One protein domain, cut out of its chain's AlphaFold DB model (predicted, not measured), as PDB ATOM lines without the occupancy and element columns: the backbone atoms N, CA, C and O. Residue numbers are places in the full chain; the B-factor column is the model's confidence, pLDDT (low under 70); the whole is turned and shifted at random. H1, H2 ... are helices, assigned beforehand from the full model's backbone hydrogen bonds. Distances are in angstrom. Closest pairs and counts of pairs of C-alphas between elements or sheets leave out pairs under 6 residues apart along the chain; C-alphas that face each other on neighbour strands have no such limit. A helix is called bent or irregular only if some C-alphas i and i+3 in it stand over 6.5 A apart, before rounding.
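What this domain is: This is residues 113 to 248 and 266 to 298 of the 298 residues of the protein "Lanthionine synthetase C-like protein 1" of Pyrenophora tritici-repentis (UniProt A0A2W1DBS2). Three helical hairpins, H1 with H2, H4 with H5 and H6 with H7, stand side by side, their touching helices nearly aligned; H4 is in the middle, with H1, H5 and H6 packed round it. H1 and H2 make one end of the longest axis, and H7 and the kinked H8 lie toward the other. The printed part has 169 residues with eight named helices, H1 to H8 in order, and no named strand; its class is all helix. It is compact, with a radius of gyration of the C-alphas of 15.4 A, and rounded, spanning 49 by 35 by 33 A.

How they stand to each other: H1, residues 120 to 132, and H2, residues 135 to 143, touch as a hairpin, the C-alphas of Ala 129 and Thr 137 being closest at 5.4 A, with a shallow tilt of 23 degrees, opposite ways. H3, residues 145 to 148, meets H2 only through their link. H4, residues 161 to 174, touches H1, closest at C-alphas 130 and 174, 5.6 A, the same way at a shallow tilt of 12 degrees. H5, residues 179 to 198, and H4 touch as a hairpin, closest at C-alphas 168 and 185, 6.3 A, opposite ways at 17 degrees, a shallow tilt. With residues 181 to 188 alone H5 touches H2, closest at C-alphas 142 and 188, 6.5 A; with residues 188 to 195 alone it touches H3, closest at C-alphas 148 and 192, 6.3 A. H6, residues 217 to 227, touches H4, closest at C-alphas 162 and 220, 5.4 A; H4, H5 and H6 form an up and down bundle, each helix running against the one before it. H7, residues 229 to 243, makes a hairpin with H6, closest at C-alphas 225 and 232, 5.6 A. H8, residues 269 to 285, only just touches H6, with residues 277 to 280 alone and 3 pairs of C-alphas within 8 A, the closest being Thr 222 and Ala 280, 6.7 A; H7 and H8 are apart. Each O i to N i+4 pair is within hydrogen-bond range in H1, H2, H5 and H6, against 9 of 10 in H4, 7 of 11 in H7 and 10 of 13 in H8; H3 is too short for such a pair.

Where its parts are: H1 begins at C-alpha 120, (55.783, 33.859, 83.018), and is 17.4 A long; H2 is 12.7 A, H3 5.0 A, H4 20.8 A and H6 15.4 A. H5, the longest by residues, runs 28.4 A to C-alpha 198 at (39.091, 18.688, 68.240). H7, 19.3 A, is irregular, with C-alphas 234 and 237 7.3 A apart. H8, 23.6 A, is only just irregular, with C-alphas 271 and 274 7.0 A apart, has a kink of 37 degrees near residue 276, and ends at C-alpha 285, (25.100, 41.214, 77.504).

The domain as a whole: The two C-alphas farthest apart, of Asp 136 and Glu 248, are 50.5 A apart. Residues 249 to 265 are not printed, and C-alphas 248 and 266 are 24.3 A apart across this cut. The links H3 to H4 and H5 to H6 are long, with 12 and 18 residues. The mean pLDDT of the printed part is 84.4; residues 244 to 248 and 266 to 298, the last of them the chain's last residue, are under 70.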
ATOM      1  N   LYS A 113      51.681  21.533  80.207       91.50
ATOM      2  CA  LYS A 113      51.151  21.632  81.573       91.50
ATOM      3  C   LYS A 113      51.125  23.055  82.132       91.50
ATOM      4  O   LYS A 113      50.556  23.254  83.201       91.50
ATOM      5  N   LYS A 114      51.787  24.016  81.482       95.62
ATOM      6  CA  LYS A 114      51.866  25.420  81.914       95.62
ATOM      7  C   LYS A 114      52.095  26.324  80.705       95.62
ATOM      8  O   LYS A 114      53.203  26.812  80.476       95.62
ATOM      9  N   CYS A 115      51.024  26.549  79.960       96.75
ATOM     10  CA  CYS A 115      50.990  27.413  78.792       96.75
ATOM     11  C   CYS A 115      49.815  28.415  78.754       96.75
ATOM     12  O   CYS A 115      49.550  29.044  77.737       96.75
ATOM     13  N   GLY A 116      49.116  28.589  79.872       96.75
ATOM     14  CA  GLY A 116      48.086  29.616  80.009       96.75
ATOM     15  C   GLY A 116      48.645  30.935  80.540       96.75
ATOM     16  O   GLY A 116      49.855  31.168  80.555       96.75
ATOM     17  N   ILE A 117      47.754  31.777  81.063       96.94
ATOM     18  CA  ILE A 117      48.093  33.117  81.576       96.94
ATOM     19  C   ILE A 117      49.016  33.112  82.805       96.94
ATOM     20  O   ILE A 117      49.541  34.153  83.181       96.94
ATOM     21  N   SER A 118      49.219  31.966  83.461       97.06
ATOM     22  CA  SER A 118      50.190  31.833  84.559       97.06
ATOM     23  C   SER A 118      51.621  31.565  84.087       97.06
ATOM     24  O   SER A 118      52.537  31.493  84.912       97.06
ATOM     25  N   ASN A 119      51.835  31.344  82.785       98.19
ATOM     26  CA  ASN A 119      53.175  31.179  82.242       98.19
ATOM     27  C   ASN A 119      53.884  32.536  82.170       98.19
ATOM     28  O   ASN A 119      53.407  33.464  81.519       98.19
ATOM     29  N   ASP A 120      55.028  32.624  82.838       98.31
ATOM     30  CA  ASP A 120      55.783  33.859  83.018       98.31
ATOM     31  C   ASP A 120      56.365  34.398  81.712       98.31
ATOM     32  O   ASP A 120      56.202  35.578  81.419       98.31
ATOM     33  N   ILE A 121      56.971  33.532  80.895       98.38
ATOM     34  CA  ILE A 121      57.578  33.926  79.617       98.38
ATOM     35  C   ILE A 121      56.507  34.461  78.670       98.38
ATOM     36  O   ILE A 121      56.631  35.583  78.192       98.38
ATOM     37  N   MET A 122      55.418  33.722  78.453       98.12
ATOM     38  CA  MET A 122      54.379  34.170  77.517       98.12
ATOM     39  C   MET A 122      53.634  35.408  78.007       98.12
ATOM     40  O   MET A 122      53.324  36.291  77.212       98.12
ATOM     41  N   SER A 123      53.379  35.510  79.314       98.44
ATOM     42  CA  SER A 123      52.756  36.708  79.889       98.44
ATOM     43  C   SER A 123      53.655  37.934  79.753       98.44
ATOM     44  O   SER A 123      53.168  39.017  79.433       98.44
ATOM     45  N   LEU A 124      54.964  37.765  79.974       98.44
ATOM     46  CA  LEU A 124      55.946  38.832  79.827       98.44
ATOM     47  C   LEU A 124      56.094  39.261  78.365       98.44
ATOM     48  O   LEU A 124      56.066  40.459  78.109       98.44
ATOM     49  N   LEU A 125      56.185  38.316  77.421       98.50
ATOM     50  CA  LEU A 125      56.212  38.605  75.982       98.50
ATOM     51  C   LEU A 125      54.969  39.395  75.563       98.50
ATOM     52  O   LEU A 125      55.085  40.466  74.974       98.50
ATOM     53  N   ALA A 126      53.774  38.922  75.929       98.44
ATOM     54  CA  ALA A 126      52.527  39.585  75.563       98.44
ATOM     55  C   ALA A 126      52.434  41.008  76.137       98.44
ATOM     56  O   ALA A 126      52.100  41.947  75.412       98.44
ATOM     57  N   LEU A 127      52.754  41.191  77.424       98.25
ATOM     58  CA  LEU A 127      52.719  42.509  78.057       98.25
ATOM     59  C   LEU A 127      53.786  43.446  77.475       98.25
ATOM     60  O   LEU A 127      53.484  44.591  77.146       98.25
ATOM     61  N   TYR A 128      55.013  42.954  77.304       98.00
ATOM     62  CA  TYR A 128      56.105  43.739  76.742       98.00
ATOM     63  C   TYR A 128      55.790  44.184  75.311       98.00
ATOM     64  O   TYR A 128      55.918  45.372  75.009       98.00
ATOM     65  N   ALA A 129      55.275  43.285  74.463       97.69
ATOM     66  CA  ALA A 129      54.874  43.597  73.094       97.69
ATOM     67  C   ALA A 129      53.872  44.759  73.038       97.69
ATOM     68  O   ALA A 129      54.033  45.683  72.237       97.69
ATOM     69  N   VAL A 130      52.854  44.769  73.910       96.25
ATOM     70  CA  VAL A 130      51.841  45.838  73.889       96.25
ATOM     71  C   VAL A 130      52.333  47.164  74.460       96.25
ATOM     72  O   VAL A 130      51.856  48.213  74.008       96.25
ATOM     73  N   THR A 131      53.262  47.135  75.423       95.44
ATOM     74  CA  THR A 131      53.845  48.343  76.026       95.44
ATOM     75  C   THR A 131      54.930  48.955  75.148       95.44
ATOM     76  O   THR A 131      54.963  50.172  74.987       95.44
ATOM     77  N   ALA A 132      55.782  48.125  74.542       95.31
ATOM     78  CA  ALA A 132      56.870  48.550  73.667       95.31
ATOM     79  C   ALA A 132      56.415  48.765  72.214       95.31
ATOM     80  O   ALA A 132      57.151  49.356  71.429       95.31
ATOM     81  N   LYS A 133      55.203  48.305  71.860       94.94
ATOM     82  CA  LYS A 133      54.688  48.262  70.478       94.94
ATOM     83  C   LYS A 133      55.627  47.505  69.539       94.94
ATOM     84  O   LYS A 133      55.798  47.890  68.385       94.94
ATOM     85  N   ASP A 134      56.217  46.428  70.049       97.06
ATOM     86  CA  ASP A 134      57.222  45.646  69.341       97.06
ATOM     87  C   ASP A 134      56.596  44.449  68.597       97.06
ATOM     88  O   ASP A 134      56.134  43.506  69.248       97.06
ATOM     89  N   PRO A 135      56.560  44.468  67.250       97.75
ATOM     90  CA  PRO A 135      56.018  43.370  66.458       97.75
ATOM     91  C   PRO A 135      56.880  42.103  66.507       97.75
ATOM     92  O   PRO A 135      56.343  41.017  66.305       97.75
ATOM     93  N   ASP A 136      58.185  42.200  66.772       98.31
ATOM     94  CA  ASP A 136      59.049  41.017  66.805       98.31
ATOM     95  C   ASP A 136      58.804  40.199  68.080       98.31
ATOM     96  O   ASP A 136      58.651  38.982  67.998       98.31
ATOM     97  N   THR A 137      58.574  40.858  69.222       98.25
ATOM     98  CA  THR A 137      58.085  40.182  70.441       98.25
ATOM     99  C   THR A 137      56.749  39.449  70.204       98.25
ATOM    100  O   THR A 137      56.502  38.396  70.794       98.25
ATOM    101  N   VAL A 138      55.867  39.957  69.330       98.44
ATOM    102  CA  VAL A 138      54.620  39.243  68.984       98.44
ATOM    103  C   VAL A 138      54.909  37.951  68.224       98.44
ATOM    104  O   VAL A 138      54.256  36.942  68.485       98.44
ATOM    105  N   LYS A 139      55.889  37.960  67.314       98.50
ATOM    106  CA  LYS A 139      56.317  36.747  66.601       98.50
ATOM    107  C   LYS A 139      56.874  35.719  67.580       98.50
ATOM    108  O   LYS A 139      56.439  34.577  67.539       98.50
ATOM    109  N   GLU A 140      57.715  36.144  68.525       98.19
ATOM    110  CA  GLU A 140      58.230  35.265  69.586       98.19
ATOM    111  C   GLU A 140      57.104  34.651  70.431       98.19
ATOM    112  O   GLU A 140      57.153  33.469  70.774       98.19
ATOM    113  N   LEU A 141      56.057  35.424  70.747       98.44
ATOM    114  CA  LEU A 141      54.871  34.882  71.410       98.44
ATOM    115  C   LEU A 141      54.193  33.815  70.539       98.44
ATOM    116  O   LEU A 141      53.879  32.746  71.057       98.44
ATOM    117  N   CYS A 142      53.987  34.093  69.247       98.50
ATOM    118  CA  CYS A 142      53.329  33.177  68.311       98.50
ATOM    119  C   CYS A 142      54.147  31.901  68.054       98.50
ATOM    120  O   CYS A 142      53.559  30.832  67.913       98.50
ATOM    121  N   ASP A 143      55.480  31.965  68.096       97.75
ATOM    122  CA  ASP A 143      56.367  30.802  67.954       97.75
ATOM    123  C   ASP A 143      56.130  29.741  69.048       97.75
ATOM    124  O   ASP A 143      56.387  28.549  68.848       97.75
ATOM    125  N   HIS A 144      55.575  30.130  70.202       97.25
ATOM    126  CA  HIS A 144      55.177  29.193  71.254       97.25
ATOM    127  C   HIS A 144      53.901  28.395  70.938       97.25
ATOM    128  O   HIS A 144      53.576  27.465  71.685       97.25
ATOM    129  N   ALA A 145      53.207  28.684  69.832       96.81
ATOM    130  CA  ALA A 145      52.016  27.951  69.406       96.81
ATOM    131  C   ALA A 145      52.271  26.449  69.242       96.81
ATOM    132  O   ALA A 145      51.373  25.666  69.528       96.81
ATOM    133  N   ALA A 146      53.495  26.030  68.903       96.31
ATOM    134  CA  ALA A 146      53.862  24.616  68.812       96.31
ATOM    135  C   ALA A 146      53.489  23.818  70.078       96.31
ATOM    136  O   ALA A 146      52.968  22.712  69.972       96.31
ATOM    137  N   VAL A 147      53.652  24.414  71.266       96.75
ATOM    138  CA  VAL A 147      53.257  23.795  72.545       96.75
ATOM    139  C   VAL A 147      51.735  23.635  72.644       96.75
ATOM    140  O   VAL A 147      51.233  22.682  73.242       96.75
ATOM    141  N   MET A 148      50.966  24.547  72.045       96.62
ATOM    142  CA  MET A 148      49.505  24.448  72.007       96.62
ATOM    143  C   MET A 148      49.038  23.309  71.107       96.62
ATOM    144  O   MET A 148      47.923  22.833  71.284       96.62
ATOM    145  N   LEU A 149      49.845  22.860  70.151       95.44
ATOM    146  CA  LEU A 149      49.453  21.810  69.209       95.44
ATOM    147  C   LEU A 149      49.729  20.394  69.747       95.44
ATOM    148  O   LEU A 149      49.345  19.419  69.112       95.44
ATOM    149  N   GLU A 150      50.359  20.259  70.917       96.06
ATOM    150  CA  GLU A 150      50.621  18.961  71.554       96.06
ATOM    151  C   GLU A 150      49.342  18.351  72.167       96.06
ATOM    152  O   GLU A 150      48.589  19.026  72.875       96.06
ATOM    153  N   ASP A 151      49.089  17.060  71.937       92.06
ATOM    154  CA  ASP A 151      47.838  16.375  72.316       92.06
ATOM    155  C   ASP A 151      47.515  16.472  73.819       92.06
ATOM    156  O   ASP A 151      46.354  16.605  74.216       92.06
ATOM    157  N   GLU A 152      48.532  16.411  74.678       92.06
ATOM    158  CA  GLU A 152      48.391  16.431  76.134       92.06
ATOM    159  C   GLU A 152      48.175  17.829  76.730       92.06
ATOM    160  O   GLU A 152      47.943  17.947  77.942       92.06
ATOM    161  N   THR A 153      48.266  18.883  75.916       96.44
ATOM    162  CA  THR A 153      48.135  20.260  76.393       96.44
ATOM    163  C   THR A 153      46.752  20.489  76.987       96.44
ATOM    164  O   THR A 153      45.725  20.095  76.428       96.44
ATOM    165  N   SER A 154      46.702  21.119  78.163       95.44
ATOM    166  CA  SER A 154      45.418  21.441  78.784       95.44
ATOM    167  C   SER A 154      44.702  22.548  78.013       95.44
ATOM    168  O   SER A 154      45.338  23.423  77.435       95.44
ATOM    169  N   ASN A 155      43.372  22.552  78.031       97.75
ATOM    170  CA  ASN A 155      42.597  23.590  77.350       97.75
ATOM    171  C   ASN A 155      42.231  24.766  78.244       97.75
ATOM    172  O   ASN A 155      41.792  25.778  77.718       97.75
ATOM    173  N   GLU A 156      42.347  24.637  79.565       95.88
ATOM    174  CA  GLU A 156      41.793  25.627  80.481       95.88
ATOM    175  C   GLU A 156      42.567  26.957  80.514       95.88
ATOM    176  O   GLU A 156      43.568  27.137  79.824       95.88
ATOM    177  N   TRP A 157      42.044  27.950  81.234       96.12
ATOM    178  CA  TRP A 157      42.496  29.334  81.102       96.12
ATOM    179  C   TRP A 157      43.800  29.639  81.854       96.12
ATOM    180  O   TRP A 157      44.590  30.471  81.407       96.12
ATOM    181  N   LEU A 158      44.072  28.987  82.986       95.75
ATOM    182  CA  LEU A 158      45.220  29.353  83.817       95.75
ATOM    183  C   LEU A 158      46.536  28.756  83.308       95.75
ATOM    184  O   LEU A 158      47.574  29.424  83.315       95.75
ATOM    185  N   PHE A 159      46.498  27.505  82.862       97.19
ATOM    186  CA  PHE A 159      47.650  26.700  82.467       97.19
ATOM    187  C   PHE A 159      47.569  26.160  81.032       97.19
ATOM    188  O   PHE A 159      48.528  25.519  80.607       97.19
ATOM    189  N   GLY A 160      46.495  26.426  80.289       98.00
ATOM    190  CA  GLY A 160      46.220  25.802  79.000       98.00
ATOM    191  C   GLY A 160      45.949  26.756  77.835       98.00
ATOM    192  O   GLY A 160      46.087  27.979  77.934       98.00
ATOM    193  N   ARG A 161      45.513  26.160  76.718       98.50
ATOM    194  CA  ARG A 161      45.262  26.816  75.422       98.50
ATOM    195  C   ARG A 161      44.343  28.033  75.518       98.50
ATOM    196  O   ARG A 161      44.606  29.047  74.880       98.50
ATOM    197  N   ALA A 162      43.278  27.980  76.324       98.12
ATOM    198  CA  ALA A 162      42.369  29.117  76.479       98.12
ATOM    199  C   ALA A 162      43.060  30.334  77.121       98.12
ATOM    200  O   ALA A 162      42.709  31.475  76.825       98.12
ATOM    201  N   GLY A 163      44.065  30.104  77.969       98.06
ATOM    202  CA  GLY A 163      44.920  31.161  78.499       98.06
ATOM    203  C   GLY A 163      45.875  31.731  77.459       98.06
ATOM    204  O   GLY A 163      46.116  32.930  77.434       98.06
ATOM    205  N   TYR A 164      46.373  30.904  76.548       98.62
ATOM    206  CA  TYR A 164      47.163  31.391  75.423       98.62
ATOM    207  C   TYR A 164      46.326  32.253  74.461       98.62
ATOM    208  O   TYR A 164      46.750  33.346  74.091       98.62
ATOM    209  N   LEU A 165      45.079  31.856  74.167       98.56
ATOM    210  CA  LEU A 165      44.132  32.689  73.408       98.56
ATOM    211  C   LEU A 165      43.917  34.064  74.059       98.56
ATOM    212  O   LEU A 165      43.778  35.067  73.361       98.56
ATOM    213  N   TYR A 166      43.912  34.131  75.394       97.56
ATOM    214  CA  TYR A 166      43.865  35.400  76.115       97.56
ATOM    215  C   TYR A 166      45.061  36.307  75.774       97.56
ATOM    216  O   TYR A 166      44.873  37.488  75.473       97.56
ATOM    217  N   LEU A 167      46.278  35.754  75.781       98.31
ATOM    218  CA  LEU A 167      47.513  36.481  75.469       98.31
ATOM    219  C   LEU A 167      47.578  36.910  73.994       98.31
ATOM    220  O   LEU A 167      48.012  38.022  73.702       98.31
ATOM    221  N   LEU A 168      47.070  36.096  73.066       98.25
ATOM    222  CA  LEU A 168      46.946  36.488  71.656       98.25
ATOM    223  C   LEU A 168      45.998  37.680  71.480       98.25
ATOM    224  O   LEU A 168      46.308  38.629  70.760       98.25
ATOM    225  N   ARG A 169      44.863  37.704  72.191       96.06
ATOM    226  CA  ARG A 169      43.961  38.869  72.156       96.06
ATOM    227  C   ARG A 169      44.577  40.114  72.790       96.06
ATOM    228  O   ARG A 169      44.296  41.211  72.307       96.06
ATOM    229  N   LEU A 170      45.419  39.953  73.819       94.69
ATOM    230  CA  LEU A 170      46.197  41.048  74.408       94.69
ATOM    231  C   LEU A 170      47.018  41.766  73.351       94.69
ATOM    232  O   LEU A 170      46.857  42.969  73.150       94.69
ATOM    233  N   VAL A 171      47.841  41.018  72.624       96.75
ATOM    234  CA  VAL A 171      48.660  41.615  71.571       96.75
ATOM    235  C   VAL A 171      47.795  42.122  70.414       96.75
ATOM    236  O   VAL A 171      47.991  43.254  69.977       96.75
ATOM    237  N   ARG A 172      46.740  41.402  70.007       94.19
ATOM    238  CA  ARG A 172      45.811  41.835  68.941       94.19
ATOM    239  C   ARG A 172      45.282  43.256  69.152       94.19
ATOM    240  O   ARG A 172      45.277  44.059  68.222       94.19
ATOM    241  N   GLY A 173      44.889  43.595  70.382       87.19
ATOM    242  CA  GLY A 173      44.359  44.921  70.717       87.19
ATOM    243  C   GLY A 173      45.338  46.079  70.467       87.19
ATOM    244  O   GLY A 173      44.904  47.212  70.258       87.19
ATOM    245  N   ALA A 174      46.648  45.814  70.455       89.94
ATOM    246  CA  ALA A 174      47.691  46.824  70.281       89.94
ATOM    247  C   ALA A 174      48.176  47.000  68.832       89.94
ATOM    248  O   ALA A 174      48.790  48.030  68.546       89.94
ATOM    249  N   PHE A 175      47.918  46.034  67.943       93.38
ATOM    250  CA  PHE A 175      48.526  45.963  66.607       93.38
ATOM    251  C   PHE A 175      47.525  46.068  65.447       93.38
ATOM    252  O   PHE A 175      47.886  45.778  64.313       93.38
ATOM    253  N   GLY A 176      46.312  46.585  65.672       89.44
ATOM    254  CA  GLY A 176      45.264  46.692  64.638       89.44
ATOM    255  C   GLY A 176      45.624  47.471  63.357       89.44
ATOM    256  O   GLY A 176      44.886  47.409  62.379       89.44
ATOM    257  N   HIS A 177      46.746  48.199  63.330       91.19
ATOM    258  CA  HIS A 177      47.263  48.881  62.134       91.19
ATOM    259  C   HIS A 177      48.354  48.098  61.383       91.19
ATOM    260  O   HIS A 177      48.717  48.480  60.271       91.19
ATOM    261  N   ASN A 178      48.892  47.027  61.969       95.88
ATOM    262  CA  ASN A 178      49.924  46.195  61.365       95.88
ATOM    263  C   ASN A 178      49.290  44.916  60.808       95.88
ATOM    264  O   ASN A 178      49.084  43.949  61.535       95.88
ATOM    265  N   ARG A 179      48.978  44.929  59.509       96.94
ATOM    266  CA  ARG A 179      48.260  43.834  58.844       96.94
ATOM    267  C   ARG A 179      48.993  42.492  58.924       96.94
ATOM    268  O   ARG A 179      48.347  41.495  59.189       96.94
ATOM    269  N   GLU A 180      50.312  42.483  58.745       97.81
ATOM    270  CA  GLU A 180      51.122  41.255  58.799       97.81
ATOM    271  C   GLU A 180      51.068  40.608  60.189       97.81
ATOM    272  O   GLU A 180      50.865  39.406  60.318       97.81
ATOM    273  N   ILE A 181      51.195  41.418  61.242       98.12
ATOM    274  CA  ILE A 181      51.120  40.924  62.620       98.12
ATOM    275  C   ILE A 181      49.700  40.497  62.990       98.12
ATOM    276  O   ILE A 181      49.528  39.514  63.700       98.12
ATOM    277  N   MET A 182      48.684  41.210  62.505       97.75
ATOM    278  CA  MET A 182      47.290  40.811  62.699       97.75
ATOM    279  C   MET A 182      46.998  39.458  62.043       97.75
ATOM    280  O   MET A 182      46.456  38.593  62.720       97.75
ATOM    281  N   GLU A 183      47.415  39.265  60.786       98.25
ATOM    282  CA  GLU A 183      47.289  37.987  60.067       98.25
ATOM    283  C   GLU A 183      47.990  36.858  60.849       98.25
ATOM    284  O   GLU A 183      47.371  35.840  61.133       98.25
ATOM    285  N   LEU A 184      49.220  37.078  61.335       98.56
ATOM    286  CA  LEU A 184      49.939  36.098  62.160       98.56
ATOM    287  C   LEU A 184      49.190  35.726  63.453       98.56
ATOM    288  O   LEU A 184      49.117  34.548  63.809       98.56
ATOM    289  N   ILE A 185      48.661  36.716  64.180       98.31
ATOM    290  CA  ILE A 185      47.918  36.477  65.427       98.31
ATOM    291  C   ILE A 185      46.628  35.697  65.142       98.31
ATOM    292  O   ILE A 185      46.273  34.817  65.926       98.31
ATOM    293  N   GLU A 186      45.917  36.045  64.069       97.94
ATOM    294  CA  GLU A 186      44.654  35.415  63.673       97.94
ATOM    295  C   GLU A 186      44.870  33.962  63.238       97.94
ATOM    296  O   GLU A 186      44.243  33.078  63.816       97.94
ATOM    297  N   ASP A 187      45.838  33.698  62.356       98.50
ATOM    298  CA  ASP A 187      46.194  32.338  61.931       98.50
ATOM    299  C   ASP A 187      46.597  31.470  63.138       98.50
ATOM    300  O   ASP A 187      46.110  30.352  63.322       98.50
ATOM    301  N   THR A 188      47.426  32.018  64.034       98.69
ATOM    302  CA  THR A 188      47.837  31.326  65.266       98.69
ATOM    303  C   THR A 188      46.640  31.025  66.172       98.69
ATOM    304  O   THR A 188      46.550  29.955  66.778       98.69
ATOM    305  N   ALA A 189      45.716  31.976  66.313       98.62
ATOM    306  CA  ALA A 189      44.527  31.808  67.134       98.62
ATOM    307  C   ALA A 189      43.587  30.732  66.574       98.62
ATOM    308  O   ALA A 189      43.053  29.940  67.356       98.62
ATOM    309  N   ASP A 190      43.419  30.683  65.253       98.62
ATOM    310  CA  ASP A 190      42.581  29.701  64.570       98.62
ATOM    311  C   ASP A 190      43.104  28.278  64.794       98.62
ATOM    312  O   ASP A 190      42.345  27.417  65.249       98.62
ATOM    313  N   GLU A 191      44.409  28.039  64.620       98.38
ATOM    314  CA  GLU A 191      45.025  26.727  64.880       98.38
ATOM    315  C   GLU A 191      44.812  26.249  66.328       98.38
ATOM    316  O   GLU A 191      44.521  25.071  66.592       98.38
ATOM    317  N   VAL A 192      44.923  27.171  67.290       98.62
ATOM    318  CA  VAL A 192      44.714  26.881  68.714       98.62
ATOM    319  C   VAL A 192      43.244  26.580  69.003       98.62
ATOM    320  O   VAL A 192      42.955  25.626  69.732       98.62
ATOM    321  N   ILE A 193      42.306  27.357  68.449       98.62
ATOM    322  CA  ILE A 193      40.868  27.106  68.608       98.62
ATOM    323  C   ILE A 193      40.507  25.748  68.013       98.62
ATOM    324  O   ILE A 193      39.823  24.964  68.674       98.62
ATOM    325  N   GLU A 194      40.982  25.433  66.809       98.06
ATOM    326  CA  GLU A 194      40.731  24.144  66.173       98.06
ATOM    327  C   GLU A 194      41.221  22.982  67.042       98.06
ATOM    328  O   GLU A 194      40.467  22.033  67.267       98.06
ATOM    329  N   ASN A 195      42.415  23.094  67.631       97.88
ATOM    330  CA  ASN A 195      42.935  22.098  68.569       97.88
ATOM    331  C   ASN A 195      42.057  21.940  69.818       97.88
ATOM    332  O   ASN A 195      41.723  20.817  70.211       97.88
ATOM    333  N   ILE A 196      41.610  23.045  70.428       98.00
ATOM    334  CA  ILE A 196      40.660  22.975  71.548       98.00
ATOM    335  C   ILE A 196      39.375  22.260  71.105       98.00
ATOM    336  O   ILE A 196      38.841  21.418  71.835       98.00
ATOM    337  N   MET A 197      38.872  22.572  69.911       97.12
ATOM    338  CA  MET A 197      37.604  22.054  69.405       97.12
ATOM    339  C   MET A 197      37.657  20.585  68.978       97.12
ATOM    340  O   MET A 197      36.620  19.918  69.057       97.12
ATOM    341  N   GLN A 198      38.828  20.092  68.570       95.94
ATOM    342  CA  GLN A 198      39.091  18.688  68.240       95.94
ATOM    343  C   GLN A 198      39.395  17.833  69.479       95.94
ATOM    344  O   GLN A 198      39.216  16.613  69.445       95.94
ATOM    345  N   SER A 199      39.820  18.451  70.583       95.12
ATOM    346  CA  SER A 199      40.140  17.723  71.811       95.12
ATOM    347  C   SER A 199      38.914  17.034  72.450       95.12
ATOM    348  O   SER A 199      37.778  17.514  72.321       95.12
ATOM    349  N   PRO A 200      39.108  15.915  73.179       92.88
ATOM    350  CA  PRO A 200      38.007  15.181  73.796       92.88
ATOM    351  C   PRO A 200      37.200  16.021  74.795       92.88
ATOM    352  O   PRO A 200      37.757  16.662  75.690       92.88
ATOM    353  N   ARG A 201      35.867  15.936  74.694       90.31
ATOM    354  CA  ARG A 201      34.921  16.538  75.646       90.31
ATOM    355  C   ARG A 201      34.320  15.491  76.606       90.31
ATOM    356  O   ARG A 201      34.170  14.332  76.215       90.31
ATOM    357  N   PRO A 202      33.936  15.870  77.844       90.75
ATOM    358  CA  PRO A 202      34.112  17.199  78.437       90.75
ATOM    359  C   PRO A 202      35.594  17.513  78.659       90.75
ATOM    360  O   PRO A 202      36.373  16.608  78.962       90.75
ATOM    361  N   TRP A 203      35.978  18.785  78.518       92.69
ATOM    362  CA  TRP A 203      37.352  19.211  78.780       92.69
ATOM    363  C   TRP A 203      37.711  18.986  80.250       92.69
ATOM    364  O   TRP A 203      36.914  19.265  81.152       92.69
ATOM    365  N   LYS A 204      38.915  18.460  80.494       89.44
ATOM    366  CA  LYS A 204      39.371  18.071  81.830       89.44
ATOM    367  C   LYS A 204      40.683  18.747  82.196       89.44
ATOM    368  O   LYS A 204      41.593  18.846  81.379       89.44
ATOM    369  N   TRP A 205      40.803  19.097  83.470       89.31
ATOM    370  CA  TRP A 205      42.052  19.508  84.105       89.31
ATOM    371  C   TRP A 205      42.298  18.607  85.319       89.31
ATOM    372  O   TRP A 205      41.376  18.332  86.087       89.31
ATOM    373  N   HIS A 206      43.502  18.034  85.438       87.50
ATOM    374  CA  HIS A 206      43.813  16.962  86.403       87.50
ATOM    375  C   HIS A 206      42.744  15.851  86.476       87.50
ATOM    376  O   HIS A 206      42.355  15.395  87.549       87.50
ATOM    377  N   GLY A 207      42.233  15.433  85.312       86.12
ATOM    378  CA  GLY A 207      41.230  14.369  85.195       86.12
ATOM    379  C   GLY A 207      39.795  14.766  85.569       86.12
ATOM    380  O   GLY A 207      38.890  13.953  85.380       86.12
ATOM    381  N   LYS A 208      39.558  15.997  86.034       82.62
ATOM    382  CA  LYS A 208      38.241  16.482  86.472       82.62
ATOM    383  C   LYS A 208      37.630  17.442  85.452       82.62
ATOM    384  O   LYS A 208      38.330  18.283  84.891       82.62
ATOM    385  N   ALA A 209      36.321  17.323  85.228       86.06
ATOM    386  CA  ALA A 209      35.559  18.197  84.336       86.06
ATOM    387  C   ALA A 209      35.061  19.431  85.106       86.06
ATOM    388  O   ALA A 209      33.984  19.421  85.702       86.06
ATOM    389  N   TYR A 210      35.870  20.486  85.140       81.69
ATOM    390  CA  TYR A 210      35.478  21.737  85.782       81.69
ATOM    391  C   TYR A 210      34.486  22.511  84.905       81.69
ATOM    392  O   TYR A 210      34.600  22.549  83.682       81.69
ATOM    393  N   VAL A 211      33.535  23.192  85.545       80.06
ATOM    394  CA  VAL A 211      32.554  24.063  84.865       80.06
ATOM    395  C   VAL A 211      32.938  25.540  84.972       80.06
ATOM    396  O   VAL A 211      32.545  26.337  84.133       80.06
ATOM    397  N   GLY A 212      33.697  25.914  86.005       76.06
ATOM    398  CA  GLY A 212      34.055  27.302  86.304       76.06
ATOM    399  C   GLY A 212      34.937  27.969  85.249       76.06
ATOM    400  O   GLY A 212      35.346  27.365  84.263       76.06
ATOM    401  N   ALA A 213      35.238  29.238  85.475       81.81
ATOM    402  CA  ALA A 213      35.840  30.076  84.448       81.81
ATOM    403  C   ALA A 213      37.379  30.011  84.381       81.81
ATOM    404  O   ALA A 213      37.963  30.387  83.374       81.81
ATOM    405  N   VAL A 214      38.037  29.471  85.413       85.12
ATOM    406  CA  VAL A 214      39.498  29.286  85.418       85.12
ATOM    407  C   VAL A 214      39.872  27.944  84.787       85.12
ATOM    408  O   VAL A 214      40.414  27.899  83.691       85.12
ATOM    409  N   HIS A 215      39.507  26.837  85.435       88.44
ATOM    410  CA  HIS A 215      39.904  25.494  84.990       88.44
ATOM    411  C   HIS A 215      38.875  24.780  84.099       88.44
ATOM    412  O   HIS A 215      39.058  23.607  83.772       88.44
ATOM    413  N   GLY A 216      37.754  25.432  83.778       85.56
ATOM    414  CA  GLY A 216      36.557  24.756  83.286       85.56
ATOM    415  C   GLY A 216      35.990  25.265  81.969       85.56
ATOM    416  O   GLY A 216      36.478  26.220  81.364       85.56
ATOM    417  N   ALA A 217      34.923  24.593  81.539       88.12
ATOM    418  CA  ALA A 217      34.315  24.783  80.227       88.12
ATOM    419  C   ALA A 217      33.819  26.217  79.975       88.12
ATOM    420  O   ALA A 217      33.957  26.702  78.858       88.12
ATOM    421  N   ILE A 218      33.320  26.931  80.993       85.38
ATOM    422  CA  ILE A 218      32.896  28.334  80.827       85.38
ATOM    423  C   ILE A 218      34.076  29.216  80.421       85.38
ATOM    424  O   ILE A 218      33.941  30.030  79.511       85.38
ATOM    425  N   GLY A 219      35.235  29.033  81.059       87.62
ATOM    426  CA  GLY A 219      36.454  29.752  80.701       87.62
ATOM    427  C   GLY A 219      36.837  29.469  79.259       87.62
ATOM    428  O   GLY A 219      36.964  30.386  78.458       87.62
ATOM    429  N   ILE A 220      36.922  28.187  78.907       95.38
ATOM    430  CA  ILE A 220      37.317  27.730  77.570       95.38
ATOM    431  C   ILE A 220      36.396  28.306  76.483       95.38
ATOM    432  O   ILE A 220      36.877  28.954  75.555       95.38
ATOM    433  N   ILE A 221      35.076  28.138  76.630       93.44
ATOM    434  CA  ILE A 221      34.069  28.648  75.684       93.44
ATOM    435  C   ILE A 221      34.192  30.163  75.535       93.44
ATOM    436  O   ILE A 221      34.217  30.673  74.417       93.44
ATOM    437  N   THR A 222      34.314  30.883  76.653       89.88
ATOM    438  CA  THR A 222      34.437  32.346  76.638       89.88
ATOM    439  C   THR A 222      35.671  32.782  75.855       89.88
ATOM    440  O   THR A 222      35.589  33.677  75.018       89.88
ATOM    441  N   GLN A 223      36.817  32.137  76.083       94.88
ATOM    442  CA  GLN A 223      38.060  32.487  75.401       94.88
ATOM    443  C   GLN A 223      38.000  32.197  73.897       94.88
ATOM    444  O   GLN A 223      38.494  33.016  73.130       94.88
ATOM    445  N   ILE A 224      37.352  31.107  73.472       97.12
ATOM    446  CA  ILE A 224      37.119  30.828  72.046       97.12
ATOM    447  C   ILE A 224      36.263  31.936  71.423       97.12
ATOM    448  O   ILE A 224      36.684  32.563  70.457       97.12
ATOM    449  N   VAL A 225      35.093  32.226  72.002       94.12
ATOM    450  CA  VAL A 225      34.115  33.164  71.418       94.12
ATOM    451  C   VAL A 225      34.621  34.610  71.406       94.12
ATOM    452  O   VAL A 225      34.325  35.366  70.479       94.12
ATOM    453  N   LEU A 226      35.400  35.023  72.410       89.12
ATOM    454  CA  LEU A 226      36.034  36.347  72.415       89.12
ATOM    455  C   LEU A 226      37.159  36.469  71.382       89.12
ATOM    456  O   LEU A 226      37.453  37.577  70.917       89.12
ATOM    457  N   THR A 227      37.808  35.357  71.043       94.62
ATOM    458  CA  THR A 227      38.839  35.322  70.007       94.62
ATOM    459  C   THR A 227      38.206  35.325  68.626       94.62
ATOM    460  O   THR A 227      38.448  36.279  67.886       94.62
ATOM    461  N   ASP A 228      37.343  34.354  68.336       94.81
ATOM    462  CA  ASP A 228      36.555  34.279  67.110       94.81
ATOM    463  C   ASP A 228      35.060  34.047  67.433       94.81
ATOM    464  O   ASP A 228      34.637  32.935  67.780       94.81
ATOM    465  N   PRO A 229      34.223  35.091  67.286       92.00
ATOM    466  CA  PRO A 229      32.784  35.014  67.524       92.00
ATOM    467  C   PRO A 229      32.037  34.023  66.623       92.00
ATOM    468  O   PRO A 229      30.919  33.633  66.966       92.00
ATOM    469  N   SER A 230      32.614  33.602  65.491       95.19
ATOM    470  CA  SER A 230      31.979  32.654  64.563       95.19
ATOM    471  C   SER A 230      31.706  31.285  65.209       95.19
ATOM    472  O   SER A 230      30.778  30.570  64.816       95.19
ATOM    473  N   TRP A 231      32.450  30.941  66.266       95.38
ATOM    474  CA  TRP A 231      32.283  29.701  67.025       95.38
ATOM    475  C   TRP A 231      31.097  29.706  67.991       95.38
ATOM    476  O   TRP A 231      30.708  28.634  68.461       95.38
ATOM    477  N   ALA A 232      30.483  30.863  68.266       91.81
ATOM    478  CA  ALA A 232      29.409  30.984  69.255       91.81
ATOM    479  C   ALA A 232      28.247  30.012  68.988       91.81
ATOM    480  O   ALA A 232      27.870  29.248  69.875       91.81
ATOM    481  N   ALA A 233      27.748  29.954  67.748       92.62
ATOM    482  CA  ALA A 233      26.637  29.071  67.376       92.62
ATOM    483  C   ALA A 233      26.973  27.576  67.548       92.62
ATOM    484  O   ALA A 233      26.108  26.767  67.870       92.62
ATOM    485  N   LYS A 234      28.244  27.190  67.365       94.31
ATOM    486  CA  LYS A 234      28.698  25.799  67.539       94.31
ATOM    487  C   LYS A 234      28.794  25.400  69.016       94.31
ATOM    488  O   LYS A 234      28.699  24.217  69.328       94.31
ATOM    489  N   LEU A 235      28.997  26.372  69.905       92.50
ATOM    490  CA  LEU A 235      29.151  26.176  71.349       92.50
ATOM    491  C   LEU A 235      27.856  26.439  72.130       92.50
ATOM    492  O   LEU A 235      27.788  26.119  73.315       92.50
ATOM    493  N   GLU A 236      26.818  26.974  71.485       87.31
ATOM    494  CA  GLU A 236      25.557  27.367  72.121       87.31
ATOM    495  C   GLU A 236      24.879  26.209  72.864       87.31
ATOM    496  O   GLU A 236      24.499  26.356  74.023       87.31
ATOM    497  N   ALA A 237      24.777  25.034  72.237       88.06
ATOM    498  CA  ALA A 237      24.155  23.867  72.865       88.06
ATOM    499  C   ALA A 237      24.948  23.371  74.089       88.06
ATOM    500  O   ALA A 237      24.357  22.993  75.103       88.06
ATOM    501  N   GLU A 238      26.281  23.393  74.010       86.88
ATOM    502  CA  GLU A 238      27.156  23.014  75.123       86.88
ATOM    503  C   GLU A 238      27.036  24.018  76.276       86.88
ATOM    504  O   GLU A 238      26.852  23.622  77.426       86.88
ATOM    505  N   LEU A 239      27.037  25.316  75.966       84.06
ATOM    506  CA  LEU A 239      26.817  26.378  76.941       84.06
ATOM    507  C   LEU A 239      25.430  26.268  77.592       84.06
ATOM    508  O   LEU A 239      25.323  26.341  78.813       84.06
ATOM    509  N   GLY A 240      24.378  26.010  76.812       80.06
ATOM    510  CA  GLY A 240      23.023  25.788  77.319       80.06
ATOM    511  C   GLY A 240      22.945  24.612  78.300       80.06
ATOM    512  O   GLY A 240      22.322  24.727  79.356       80.06
ATOM    513  N   ALA A 241      23.642  23.509  78.010       80.06
ATOM    514  CA  ALA A 241      23.750  22.382  78.935       80.06
ATOM    515  C   ALA A 241      24.476  22.772  80.235       80.06
ATOM    516  O   ALA A 241      23.984  22.462  81.319       80.06
ATOM    517  N   LEU A 242      25.592  23.509  80.148       76.25
ATOM    518  CA  LEU A 242      26.315  24.008  81.327       76.25
ATOM    519  C   LEU A 242      25.454  24.936  82.194       76.25
ATOM    520  O   LEU A 242      25.607  24.947  83.414       76.25
ATOM    521  N   LEU A 243      24.551  25.703  81.585       72.12
ATOM    522  CA  LEU A 243      23.660  26.618  82.299       72.12
ATOM    523  C   LEU A 243      22.452  25.940  82.912       72.12
ATOM    524  O   LEU A 243      21.987  26.377  83.959       72.12
ATOM    525  N   SER A 244      21.983  24.843  82.319       68.62
ATOM    526  CA  SER A 244      20.909  24.035  82.909       68.62
ATOM    527  C   SER A 244      21.262  23.499  84.306       68.62
ATOM    528  O   SER A 244      20.384  23.104  85.068       68.62
ATOM    529  N   TYR A 245      22.546  23.532  84.669       65.19
ATOM    530  CA  TYR A 245      23.053  23.203  85.996       65.19
ATOM    531  C   TYR A 245      22.804  24.286  87.063       65.19
ATOM    532  O   TYR A 245      23.006  24.023  88.251       65.19
ATOM    533  N   GLN A 246      22.387  25.496  86.679       60.97
ATOM    534  CA  GLN A 246      22.083  26.593  87.600       60.97
ATOM    535  C   GLN A 246      20.635  26.468  88.117       60.97
ATOM    536  O   GLN A 246      19.684  26.681  87.372       60.97
ATOM    537  N   TYR A 247      20.450  26.122  89.398       54.09
ATOM    538  CA  TYR A 247      19.122  25.996  90.029       54.09
ATOM    539  C   TYR A 247      18.676  27.275  90.770       54.09
ATOM    540  O   TYR A 247      19.506  28.022  91.289       54.09
ATOM    541  N   GLU A 248      17.349  27.470  90.871       49.53
ATOM    542  CA  GLU A 248      16.635  28.692  91.317       49.53
ATOM    543  C   GLU A 248      17.014  29.242  92.703       49.53
ATOM    544  O   GLU A 248      16.805  30.422  92.983       49.53
ATOM    545  N   ASP A 266      39.366  24.896  97.439       56.62
ATOM    546  CA  ASP A 266      40.077  26.168  97.292       56.62
ATOM    547  C   ASP A 266      39.193  27.381  97.671       56.62
ATOM    548  O   ASP A 266      38.052  27.494  97.199       56.62
ATOM    549  N   PRO A 267      39.664  28.307  98.531       51.22
ATOM    550  CA  PRO A 267      38.959  29.552  98.852       51.22
ATOM    551  C   PRO A 267      38.596  30.405  97.624       51.22
ATOM    552  O   PRO A 267      37.536  31.035  97.607       51.22
ATOM    553  N   SER A 268      39.416  30.362  96.576       54.00
ATOM    554  CA  SER A 268      39.250  31.088  95.311       54.00
ATOM    555  C   SER A 268      38.078  30.561  94.481       54.00
ATOM    556  O   SER A 268      37.620  31.232  93.563       54.00
ATOM    557  N   ALA A 269      37.512  29.395  94.820       52.25
ATOM    558  CA  ALA A 269      36.369  28.813  94.117       52.25
ATOM    559  C   ALA A 269      35.095  29.684  94.155       52.25
ATOM    560  O   ALA A 269      34.226  29.521  93.300       52.25
ATOM    561  N   LEU A 270      34.977  30.611  95.116       52.62
ATOM    562  CA  LEU A 270      33.918  31.632  95.121       52.62
ATOM    563  C   LEU A 270      34.055  32.592  93.927       52.62
ATOM    564  O   LEU A 270      33.060  32.910  93.278       52.62
ATOM    565  N   TRP A 271      35.290  32.990  93.621       50.28
ATOM    566  CA  TRP A 271      35.653  33.878  92.517       50.28
ATOM    567  C   TRP A 271      35.681  33.134  91.169       50.28
ATOM    568  O   TRP A 271      35.028  33.553  90.217       50.28
ATOM    569  N   CYS A 272      36.299  31.950  91.107       54.78
ATOM    570  CA  CYS A 272      36.384  31.122  89.891       54.78
ATOM    571  C   CYS A 272      35.061  30.418  89.507       54.78
ATOM    572  O   CYS A 272      34.966  29.796  88.443       54.78
ATOM    573  N   GLY A 273      34.074  30.438  90.410       59.41
ATOM    574  CA  GLY A 273      32.792  29.739  90.318       59.41
ATOM    575  C   GLY A 273      31.671  30.596  89.728       59.41
ATOM    576  O   GLY A 273      31.678  30.898  88.537       59.41
ATOM    577  N   GLU A 274      30.667  30.938  90.542       56.91
ATOM    578  CA  GLU A 274      29.498  31.714  90.088       56.91
ATOM    579  C   GLU A 274      29.860  33.145  89.682       56.91
ATOM    580  O   GLU A 274      29.306  33.645  88.710       56.91
ATOM    581  N   ALA A 275      30.806  33.793  90.372       57.03
ATOM    582  CA  ALA A 275      31.243  35.144  90.016       57.03
ATOM    583  C   ALA A 275      31.895  35.169  88.622       57.03
ATOM    584  O   ALA A 275      31.499  35.956  87.767       57.03
ATOM    585  N   GLY A 276      32.803  34.227  88.344       58.66
ATOM    586  CA  GLY A 276      33.380  34.054  87.010       58.66
ATOM    587  C   GLY A 276      32.348  33.733  85.921       58.66
ATOM    588  O   GLY A 276      32.493  34.200  84.794       58.66
ATOM    589  N   ARG A 277      31.276  32.993  86.243       62.12
ATOM    590  CA  ARG A 277      30.149  32.771  85.315       62.12
ATOM    591  C   ARG A 277      29.343  34.040  85.069       62.12
ATOM    592  O   ARG A 277      29.077  34.364  83.919       62.12
ATOM    593  N   ALA A 278      28.963  34.754  86.127       57.34
ATOM    594  CA  ALA A 278      28.233  36.018  86.034       57.34
ATOM    595  C   ALA A 278      28.999  37.057  85.201       57.34
ATOM    596  O   ALA A 278      28.395  37.799  84.432       57.34
ATOM    597  N   TRP A 279      30.328  37.062  85.293       60.25
ATOM    598  CA  TRP A 279      31.181  37.891  84.451       60.25
ATOM    599  C   TRP A 279      31.102  37.521  82.963       60.25
ATOM    600  O   TRP A 279      30.913  38.409  82.133       60.25
ATOM    601  N   ALA A 280      31.167  36.230  82.613       59.16
ATOM    602  CA  ALA A 280      31.014  35.797  81.220       59.16
ATOM    603  C   ALA A 280      29.680  36.293  80.622       59.16
ATOM    604  O   ALA A 280      29.631  36.717  79.467       59.16
ATOM    605  N   TRP A 281      28.623  36.337  81.441       60.06
ATOM    606  CA  TRP A 281      27.328  36.916  81.069       60.06
ATOM    607  C   TRP A 281      27.363  38.427  80.888       60.06
ATOM    608  O   TRP A 281      26.809  38.925  79.913       60.06
ATOM    609  N   ALA A 282      28.027  39.159  81.783       56.00
ATOM    610  CA  ALA A 282      28.168  40.606  81.653       56.00
ATOM    611  C   ALA A 282      28.881  40.993  80.348       56.00
ATOM    612  O   ALA A 282      28.464  41.936  79.683       56.00
ATOM    613  N   VAL A 283      29.908  40.240  79.947       55.00
ATOM    614  CA  VAL A 283      30.623  40.464  78.682       55.00
ATOM    615  C   VAL A 283      29.714  40.233  77.471       55.00
ATOM    616  O   VAL A 283      29.718  41.045  76.550       55.00
ATOM    617  N   ALA A 284      28.914  39.161  77.482       59.12
ATOM    618  CA  ALA A 284      27.978  38.853  76.401       59.12
ATOM    619  C   ALA A 284      26.811  39.859  76.306       59.12
ATOM    620  O   ALA A 284      26.436  40.250  75.205       59.12
ATOM    621  N   ASP A 285      26.251  40.295  77.440       49.53
ATOM    622  CA  ASP A 285      25.100  41.214  77.504       49.53
ATOM    623  C   ASP A 285      25.462  42.661  77.134       49.53
ATOM    624  O   ASP A 285      24.656  43.382  76.547       49.53
ATOM    625  N   LYS A 286      26.673  43.111  77.484       48.97
ATOM    626  CA  LYS A 286      27.079  44.520  77.352       48.97
ATOM    627  C   LYS A 286      27.736  44.882  76.022       48.97
ATOM    628  O   LYS A 286      28.089  46.048  75.866       48.97
ATOM    629  N   ASP A 287      27.906  43.925  75.106       53.75
ATOM    630  CA  ASP A 287      28.629  44.096  73.831       53.75
ATOM    631  C   ASP A 287      29.954  44.862  74.018       53.75
ATOM    632  O   ASP A 287      30.285  45.789  73.278       53.75
ATOM    633  N   LEU A 288      30.686  44.539  75.097       52.84
ATOM    634  CA  LEU A 288      31.906  45.264  75.442       52.84
ATOM    635  C   LEU A 288      32.925  45.113  74.313       52.84
ATOM    636  O   LEU A 288      33.153  44.012  73.804       52.84
ATOM    637  N   ASP A 289      33.568  46.230  73.969       47.47
ATOM    638  CA  ASP A 289      34.685  46.288  73.032       47.47
ATOM    639  C   ASP A 289      35.685  45.163  73.369       47.47
ATOM    640  O   ASP A 289      36.308  45.173  74.431       47.47
ATOM    641  N   LYS A 290      35.807  44.168  72.473       48.06
ATOM    642  CA  LYS A 290      36.488  42.860  72.650       48.06
ATOM    643  C   LYS A 290      38.014  42.963  72.733       48.06
ATOM    644  O   LYS A 290      38.741  42.237  72.049       48.06
ATOM    645  N   ARG A 291      38.520  43.932  73.486       45.00
ATOM    646  CA  ARG A 291      39.883  44.423  73.307       45.00
ATOM    647  C   ARG A 291      40.872  43.771  74.238       45.00
ATOM    648  O   ARG A 291      41.991  43.601  73.793       45.00
ATOM    649  N   LEU A 292      40.482  43.387  75.458       41.56
ATOM    650  CA  LEU A 292      41.365  42.761  76.445       41.56
ATOM    651  C   LEU A 292      40.630  42.530  77.763       41.56
ATOM    652  O   LEU A 292      40.114  43.478  78.336       41.56
ATOM    653  N   LEU A 293      40.562  41.287  78.239       39.03
ATOM    654  CA  LEU A 293      39.702  40.916  79.373       39.03
ATOM    655  C   LEU A 293      40.386  39.955  80.349       39.03
ATOM    656  O   LEU A 293      40.151  38.744  80.323       39.03
ATOM    657  N   GLY A 294      41.318  40.489  81.131       42.97
ATOM    658  CA  GLY A 294      41.781  39.823  82.341       42.97
ATOM    659  C   GLY A 294      40.696  39.974  83.399       42.97
ATOM    660  O   GLY A 294      39.831  40.837  83.273       42.97
ATOM    661  N   TYR A 295      40.722  39.144  84.438       37.38
ATOM    662  CA  TYR A 295      39.868  39.359  85.602       37.38
ATOM    663  C   TYR A 295      40.261  40.670  86.291       37.38
ATOM    664  O   TYR A 295      41.154  40.683  87.133       37.38
ATOM    665  N   ASN A 296      39.621  41.775  85.928       28.03
ATOM    666  CA  ASN A 296      39.628  42.991  86.720       28.03
ATOM    667  C   ASN A 296      38.187  43.311  87.136       28.03
ATOM    668  O   ASN A 296      37.320  43.541  86.303       28.03
ATOM    669  N   ASP A 297      37.938  43.321  88.447       24.56
ATOM    670  CA  ASP A 297      36.709  43.858  89.044       24.56
ATOM    671  C   ASP A 297      36.724  45.404  88.997       24.56
ATOM    672  O   ASP A 297      36.555  46.071  90.021       24.56
ATOM    673  N   ILE A 298      36.982  45.983  87.817       28.16
ATOM    674  CA  ILE A 298      36.845  47.424  87.557       28.16
ATOM    675  C   ILE A 298      35.747  47.636  86.522       28.16
ATOM    676  O   ILE A 298      35.874  47.069  85.416       28.16
TER     677      ILE A 298